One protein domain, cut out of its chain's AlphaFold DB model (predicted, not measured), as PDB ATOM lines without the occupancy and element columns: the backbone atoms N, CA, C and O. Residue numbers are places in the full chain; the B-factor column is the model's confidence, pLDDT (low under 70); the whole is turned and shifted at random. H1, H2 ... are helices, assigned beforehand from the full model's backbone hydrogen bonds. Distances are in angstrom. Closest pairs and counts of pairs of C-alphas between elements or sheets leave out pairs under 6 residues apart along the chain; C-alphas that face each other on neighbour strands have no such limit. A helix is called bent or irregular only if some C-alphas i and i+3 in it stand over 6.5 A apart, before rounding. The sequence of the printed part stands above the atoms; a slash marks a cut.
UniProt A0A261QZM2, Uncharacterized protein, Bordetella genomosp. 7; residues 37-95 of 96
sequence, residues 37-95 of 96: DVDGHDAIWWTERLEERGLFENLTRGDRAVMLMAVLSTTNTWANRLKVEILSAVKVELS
ATOM      1  N   ASP A  37     168.456 231.033 212.458       69.00
ATOM      2  CA  ASP A  37     167.016 230.801 212.343       69.00
ATOM      3  C   ASP A  37     166.307 230.648 213.711       69.00
ATOM      4  O   ASP A  37     165.143 230.255 213.795       69.00
ATOM      5  N   VAL A  38     167.002 230.954 214.816       63.09
ATOM      6  CA  VAL A  38     166.547 230.713 216.201       63.09
ATOM      7  C   VAL A  38     165.335 231.571 216.600       63.09
ATOM      8  O   VAL A  38     164.574 231.164 217.476       63.09
ATOM      9  N   ASP A  39     165.076 232.675 215.896       67.31
ATOM     10  CA  ASP A  39     163.966 233.600 216.181       67.31
ATOM     11  C   ASP A  39     162.833 233.549 215.131       67.31
ATOM     12  O   ASP A  39     162.037 234.480 215.011       67.31
ATOM     13  N   GLY A  40     162.745 232.465 214.350       67.00
ATOM     14  CA  GLY A  40     161.707 232.293 213.319       67.00
ATOM     15  C   GLY A  40     161.974 233.049 212.015       67.00
ATOM     16  O   GLY A  40     161.115 233.080 211.134       67.00
ATOM     17  N   HIS A  41     163.159 233.638 211.878       83.00
ATOM     18  CA  HIS A  41     163.690 234.068 210.590       83.00
ATOM     19  C   HIS A  41     164.243 232.854 209.853       83.00
ATOM     20  O   HIS A  41     164.815 231.972 210.479       83.00
ATOM     21  N   ASP A  42     164.058 232.794 208.543       80.56
ATOM     22  CA  ASP A  42     164.641 231.751 207.709       80.56
ATOM     23  C   ASP A  42     165.729 232.335 206.797       80.56
ATOM     24  O   ASP A  42     165.995 233.543 206.762       80.56
ATOM     25  N   ALA A  43     166.358 231.466 206.008       78.25
ATOM     26  CA  ALA A  43     167.376 231.871 205.048       78.25
ATOM     27  C   ALA A  43     166.884 232.927 204.037       78.25
ATOM     28  O   ALA A  43     167.694 233.724 203.557       78.25
ATOM     29  N   ILE A  44     165.586 232.957 203.706       84.25
ATOM     30  CA  ILE A  44     165.022 233.948 202.780       84.25
ATOM     31  C   ILE A  44     164.954 235.310 203.462       84.25
ATOM     32  O   ILE A  44     165.466 236.281 202.911       84.25
ATOM     33  N   TRP A  45     164.442 235.366 204.691       87.06
ATOM     34  CA  TRP A  45     164.415 236.590 205.485       87.06
ATOM     35  C   TRP A  45     165.816 237.197 205.639       87.06
ATOM     36  O   TRP A  45     166.011 238.396 205.431       87.06
ATOM     37  N   TRP A  46     166.826 236.375 205.944       84.75
ATOM     38  CA  TRP A  46     168.210 236.848 206.037       84.75
ATOM     39  C   TRP A  46     168.758 237.333 204.695       84.75
ATOM     40  O   TRP A  46     169.465 238.339 204.654       84.75
ATOM     41  N   THR A  47     168.409 236.660 203.598       86.75
ATOM     42  CA  THR A  47     168.803 237.083 202.248       86.75
ATOM     43  C   THR A  47     168.253 238.475 201.933       86.75
ATOM     44  O   THR A  47     169.030 239.341 201.534       86.75
ATOM     45  N   GLU A  48     166.970 238.726 202.206       90.06
ATOM     46  CA  GLU A  48     166.337 240.040 202.014       90.06
ATOM     47  C   GLU A  48     167.044 241.129 202.834       90.06
ATOM     48  O   GLU A  48     167.368 242.200 202.322       90.06
ATOM     49  N   ARG A  49     167.376 240.854 204.101       89.94
ATOM     50  CA  ARG A  49     168.073 241.831 204.957       89.94
ATOM     51  C   ARG A  49     169.480 242.149 204.486       89.94
ATOM     52  O   ARG A  49     169.932 243.284 204.629       89.94
ATOM     53  N   LEU A  50     170.196 241.161 203.966       90.00
ATOM     54  CA  LEU A  50     171.536 241.367 203.424       90.00
ATOM     55  C   LEU A  50     171.484 242.102 202.077       90.00
ATOM     56  O   LEU A  50     172.357 242.927 201.803       90.00
ATOM     57  N   GLU A  51     170.445 241.869 201.277       91.94
ATOM     58  CA  GLU A  51     170.163 242.626 200.056       91.94
ATOM     59  C   GLU A  51     169.839 244.095 200.358       91.94
ATOM     60  O   GLU A  51     170.478 244.975 199.787       91.94
ATOM     61  N   GLU A  52     168.965 244.384 201.330       94.25
ATOM     62  CA  GLU A  52     168.661 245.754 201.792       94.25
ATOM     63  C   GLU A  52     169.918 246.522 202.250       94.25
ATOM     64  O   GLU A  52     169.964 247.754 202.226       94.25
ATOM     65  N   ARG A  53     170.958 245.801 202.682       90.69
ATOM     66  CA  ARG A  53     172.260 246.353 203.094       90.69
ATOM     67  C   ARG A  53     173.259 246.468 201.937       90.69
ATOM     68  O   ARG A  53     174.390 246.899 202.159       90.69
ATOM     69  N   GLY A  54     172.870 246.071 200.729       91.50
ATOM     70  CA  GLY A  54     173.703 246.073 199.533       91.50
ATOM     71  C   GLY A  54     174.812 245.020 199.554       91.50
ATOM     72  O   GLY A  54     175.817 245.206 198.869       91.50
ATOM     73  N   LEU A  55     174.691 243.936 200.338       90.06
ATOM     74  CA  LEU A  55     175.751 242.926 200.447       90.06
ATOM     75  C   LEU A  55     176.117 242.366 199.070       90.06
ATOM     76  O   LEU A  55     177.290 242.340 198.711       90.06
ATOM     77  N   PHE A  56     175.112 241.941 198.303       87.81
ATOM     78  CA  PHE A  56     175.316 241.270 197.020       87.81
ATOM     79  C   PHE A  56     175.757 242.231 195.905       87.81
ATOM     80  O   PHE A  56     176.518 241.841 195.019       87.81
ATOM     81  N   GLU A  57     175.349 243.499 195.974       90.88
ATOM     82  CA  GLU A  57     175.744 244.537 195.013       90.88
ATOM     83  C   GLU A  57     177.201 244.979 195.211       90.88
ATOM     84  O   GLU A  57     177.922 245.221 194.239       90.88
ATOM     85  N   ASN A  58     177.663 245.011 196.464       91.69
ATOM     86  CA  ASN A  58     178.989 245.503 196.838       91.69
ATOM     87  C   ASN A  58     180.092 244.431 196.813       91.69
ATOM     88  O   ASN A  58     181.230 244.712 197.192       91.69
ATOM     89  N   LEU A  59     179.797 243.213 196.346       92.38
ATOM     90  CA  LEU A  59     180.793 242.146 196.242       92.38
ATOM     91  C   LEU A  59     181.882 242.504 195.230       92.38
ATOM     92  O   LEU A  59     181.595 242.725 194.045       92.38
ATOM     93  N   THR A  60     183.143 242.470 195.660       94.50
ATOM     94  CA  THR A  60     184.290 242.616 194.760       94.50
ATOM     95  C   THR A  60     184.439 241.386 193.856       94.50
ATOM     96  O   THR A  60     183.840 240.334 194.085       94.50
ATOM     97  N   ARG A  61     185.293 241.468 192.824       93.50
ATOM     98  CA  ARG A  61     185.637 240.275 192.022       93.50
ATOM     99  C   ARG A  61     186.238 239.158 192.883       93.50
ATOM    100  O   ARG A  61     185.981 237.992 192.602       93.50
ATOM    101  N   GLY A  62     187.016 239.515 193.908       96.12
ATOM    102  CA  GLY A  62     187.604 238.556 194.843       96.12
ATOM    103  C   GLY A  62     186.534 237.832 195.655       96.12
ATOM    104  O   GLY A  62     186.529 236.605 195.689       96.12
ATOM    105  N   ASP A  63     185.575 238.574 196.212       94.00
ATOM    106  CA  ASP A  63     184.479 237.996 197.003       94.00
ATOM    107  C   ASP A  63     183.625 237.046 196.160       94.00
ATOM    108  O   ASP A  63     183.325 235.929 196.576       94.00
ATOM    109  N   ARG A  64     183.314 237.443 194.920       93.31
ATOM    110  CA  ARG A  64     182.578 236.595 193.970       93.31
ATOM    111  C   ARG A  64     183.342 235.312 193.638       93.31
ATOM    112  O   ARG A  64     182.726 234.254 193.545       93.31
ATOM    113  N   ALA A  65     184.667 235.379 193.495       94.44
ATOM    114  CA  ALA A  65     185.495 234.195 193.269       94.44
ATOM    115  C   ALA A  65     185.498 233.254 194.486       94.44
ATOM    116  O   ALA A  65     185.379 232.041 194.326       94.44
ATOM    117  N   VAL A  66     185.568 233.796 195.706       94.62
ATOM    118  CA  VAL A  66     185.459 233.000 196.939       94.62
ATOM    119  C   VAL A  66     184.082 232.340 197.044       94.62
ATOM    120  O   VAL A  66     184.002 231.143 197.320       94.62
ATOM    121  N   MET A  67     183.001 233.073 196.759       91.62
ATOM    122  CA  MET A  67     181.641 232.521 196.746       91.62
ATOM    123  C   MET A  67     181.485 231.405 195.712       91.62
ATOM    124  O   MET A  67     180.923 230.359 196.028       91.62
ATOM    125  N   LEU A  68     182.024 231.587 194.504       93.12
ATOM    126  CA  LEU A  68     182.044 230.556 193.465       93.12
ATOM    127  C   LEU A  68     182.708 229.266 193.974       93.12
ATOM    128  O   LEU A  68     182.133 228.184 193.851       93.12
ATOM    129  N   MET A  69     183.891 229.382 194.585       93.62
ATOM    130  CA  MET A  69     184.602 228.236 195.156       93.62
ATOM    131  C   MET A  69     183.788 227.555 196.260       93.62
ATOM    132  O   MET A  69     183.657 226.333 196.248       93.62
ATOM    133  N   ALA A  70     183.191 228.334 197.166       91.56
ATOM    134  CA  ALA A  70     182.374 227.821 198.263       91.56
ATOM    135  C   ALA A  70     181.123 227.069 197.768       91.56
ATOM    136  O   ALA A  70     180.805 225.985 198.265       91.56
ATOM    137  N   VAL A  71     180.435 227.609 196.756       92.88
ATOM    138  CA  VAL A  71     179.270 226.963 196.131       92.88
ATOM    139  C   VAL A  71     179.663 225.645 195.474       92.88
ATOM    140  O   VAL A  71     178.925 224.669 195.583       92.88
ATOM    141  N   LEU A  72     180.820 225.573 194.814       93.69
ATOM    142  CA  LEU A  72     181.277 224.337 194.176       93.69
ATOM    143  C   LEU A  72     181.746 223.288 195.197       93.69
ATOM    144  O   LEU A  72     181.495 222.099 194.993       93.69
ATOM    145  N   SER A  73     182.364 223.706 196.306       92.31
ATOM    146  CA  SER A  73     182.938 222.798 197.307       92.31
ATOM    147  C   SER A  73     181.948 222.290 198.361       92.31
ATOM    148  O   SER A  73     182.213 221.273 198.997       92.31
ATOM    149  N   THR A  74     180.831 222.984 198.594       86.75
ATOM    150  CA  THR A  74     179.867 222.608 199.645       86.75
ATOM    151  C   THR A  74     179.173 221.276 199.357       86.75
ATOM    152  O   THR A  74     178.917 220.936 198.206       86.75
ATOM    153  N   THR A  75     178.796 220.519 200.384       87.00
ATOM    154  CA  THR A  75     177.935 219.327 200.250       87.00
ATOM    155  C   THR A  75     176.450 219.646 200.441       87.00
ATOM    156  O   THR A  75     175.612 218.754 200.309       87.00
ATOM    157  N   ASN A  76     176.106 220.910 200.721       83.81
ATOM    158  CA  ASN A  76     174.730 221.340 200.931       83.81
ATOM    159  C   ASN A  76     173.898 221.184 199.645       83.81
ATOM    160  O   ASN A  76     174.228 221.745 198.596       83.81
ATOM    161  N   THR A  77     172.792 220.447 199.737       86.12
ATOM    162  CA  THR A  77     171.893 220.172 198.611       86.12
ATOM    163  C   THR A  77     171.170 221.413 198.100       86.12
ATOM    164  O   THR A  77     170.816 221.462 196.924       86.12
ATOM    165  N   TRP A  78     171.004 222.448 198.925       82.38
ATOM    166  CA  TRP A  78     170.403 223.718 198.507       82.38
ATOM    167  C   TRP A  78     171.254 224.433 197.450       82.38
ATOM    168  O   TRP A  78     170.723 225.138 196.596       82.38
ATOM    169  N   ALA A  79     172.566 224.176 197.426       89.62
ATOM    170  CA  ALA A  79     173.470 224.716 196.415       89.62
ATOM    171  C   ALA A  79     173.415 223.958 195.074       89.62
ATOM    172  O   ALA A  79     174.036 224.397 194.108       89.62
ATOM    173  N   ASN A  80     172.692 222.833 194.974       92.75
ATOM    174  CA  ASN A  80     172.710 221.986 193.774       92.75
ATOM    175  C   ASN A  80     172.264 222.729 192.517       92.75
ATOM    176  O   ASN A  80     172.890 222.580 191.470       92.75
ATOM    177  N   ARG A  81     171.215 223.554 192.620       93.25
ATOM    178  CA  ARG A  81     170.758 224.364 191.489       93.25
ATOM    179  C   ARG A  81     171.864 225.306 191.005       93.25
ATOM    180  O   ARG A  81     172.187 225.294 189.822       93.25
ATOM    181  N   LEU A  82     172.481 226.053 191.923       93.75
ATOM    182  CA  LEU A  82     173.569 226.981 191.600       93.75
ATOM    183  C   LEU A  82     174.768 226.256 190.984       93.75
ATOM    184  O   LEU A  82     175.329 226.729 190.002       93.75
ATOM    185  N   LYS A  83     175.133 225.076 191.500       95.31
ATOM    186  CA  LYS A  83     176.205 224.257 190.918       95.31
ATOM    187  C   LYS A  83     175.928 223.890 189.464       95.31
ATOM    188  O   LYS A  83     176.832 223.991 188.642       95.31
ATOM    189  N   VAL A  84     174.704 223.469 189.139       95.00
ATOM    190  CA  VAL A  84     174.335 223.129 187.755       95.00
ATOM    191  C   VAL A  84     174.434 224.355 186.851       95.00
ATOM    192  O   VAL A  84     175.032 224.264 185.781       95.00
ATOM    193  N   GLU A  85     173.901 225.497 187.285       95.94
ATOM    194  CA  GLU A  85     173.948 226.746 186.514       95.94
ATOM    195  C   GLU A  85     175.400 227.203 186.268       95.94
ATOM    196  O   GLU A  85     175.769 227.492 185.129       95.94
ATOM    197  N   ILE A  86     176.258 227.157 187.293       94.88
ATOM    198  CA  ILE A  86     177.692 227.478 187.185       94.88
ATOM    199  C   ILE A  86     178.399 226.540 186.201       94.88
ATOM    200  O   ILE A  86     179.094 227.001 185.297       94.88
ATOM    201  N   LEU A  87     178.233 225.222 186.355       94.25
ATOM    202  CA  LEU A  87     178.889 224.242 185.483       94.25
ATOM    203  C   LEU A  87     178.412 224.363 184.032       94.25
ATOM    204  O   LEU A  87     179.205 224.177 183.110       94.25
ATOM    205  N   SER A  88     177.137 224.698 183.824       95.69
ATOM    206  CA  SER A  88     176.597 224.977 182.494       95.69
ATOM    207  C   SER A  88     177.263 226.199 181.866       95.69
ATOM    208  O   SER A  88     177.688 226.118 180.717       95.69
ATOM    209  N   ALA A  89     177.388 227.305 182.604       94.25
ATOM    210  CA  ALA A  89     178.040 228.515 182.107       94.25
ATOM    211  C   ALA A  89     179.518 228.266 181.761       94.25
ATOM    212  O   ALA A  89     179.960 228.603 180.669       94.25
ATOM    213  N   VAL A  90     180.261 227.577 182.635       93.62
ATOM    214  CA  VAL A  90     181.665 227.209 182.374       93.62
ATOM    215  C   VAL A  90     181.792 226.331 181.128       93.62
ATOM    216  O   VAL A  90     182.719 226.501 180.344       93.62
ATOM    217  N   LYS A  91     180.864 225.390 180.917       95.31
ATOM    218  CA  LYS A  91     180.885 224.532 179.729       95.31
ATOM    219  C   LYS A  91     180.708 225.330 178.433       95.31
ATOM    220  O   LYS A  91     181.329 224.962 177.441       95.31
ATOM    221  N   VAL A  92     179.871 226.371 178.439       96.25
ATOM    222  CA  VAL A  92     179.692 227.272 177.288       96.25
ATOM    223  C   VAL A  92     181.009 227.974 176.971       96.25
ATOM    224  O   VAL A  92     181.507 227.802 175.868       96.25
ATOM    225  N   GLU A  93     181.627 228.625 177.958       94.38
ATOM    226  CA  GLU A  93     182.903 229.343 177.790       94.38
ATOM    227  C   GLU A  93     184.055 228.437 177.325       94.38
ATOM    228  O   GLU A  93     184.908 228.856 176.557       94.38
ATOM    229  N   LEU A  94     184.098 227.175 177.768       91.88
ATOM    230  CA  LEU A  94     185.116 226.211 177.321       91.88
ATOM    231  C   LEU A  94     184.863 225.650 175.913       91.88
ATOM    232  O   LEU A  94     185.725 224.954 175.376       91.88
ATOM    233  N   SER A  95     183.665 225.857 175.365       85.81
ATOM    234  CA  SER A  95     183.285 225.389 174.028       85.81
ATOM    235  C   SER A  95     183.452 226.468 172.950       85.81
ATOM    236  O   SER A  95     183.262 226.153 171.773       85.81
TER     237      SER A  95
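AT A GLANCE: This is residues 37 to 95 of the 96 residues of an uncharacterized protein of Bordetella genomosp. 7 (UniProt A0A261QZM2). The chain makes an open zigzag of three helices: H1 and H2 stand as the two uprights of an arch spanned by residues 53 to 60, and H3 folds back from the far end of H2 to make a V with it. H1 stays clear of the other two helices, and the V of H2 and H3 is the one place where helices meet. The printed part has 59 residues, 40 of them in H1, H2 and H3, in that order along the chain, with no named strand; the class is all helix. The whole is loose, with a radius of gyration of the C-alphas of 14.0 A, and elongated, spanning 46 by 26 by 15 A.

IN THESE COORDINATES: H1, residues 43 to 52, begins at C-alpha 43 at (167.376, 231.871, 205.048) and is 14.3 A long from first to last C-alpha. H2, residues 61 to 73, measures 18.5 A. H3, residues 77 to 93, measures 25.3 A and ends at C-alpha 93 at (182.903, 229.343, 177.790). H3 is irregular: C-alphas 78 and 81 are 7.1 A apart.

HOW THE PARTS SIT: H1 is apart from H2 and from H3. H2 touches H3 with residues 71 to 72 alone, and H3 touches H2 with residues 79 to 83 alone; their closest C-alphas, those of Leu 72 and Lys 83, are 6.0 A apart. The two run opposite ways at a steep tilt of 63 degrees. Every O i to N i+4 pair is within hydrogen-bond range in H1 and H2, and 11 of 13 in H3.

THE WHOLE: The C-alphas farthest apart, those of Asp 39 and Ser 95, are 47.1 A apart. The printed part has no cut. The link from H1 to H2 is short, that from H2 to H3 tight. Residues 38 to 44, 48 to 54 and 88 to 95 stand free. Mean pLDDT of the printed part is 89.3; residues 37 to 40 are under 70.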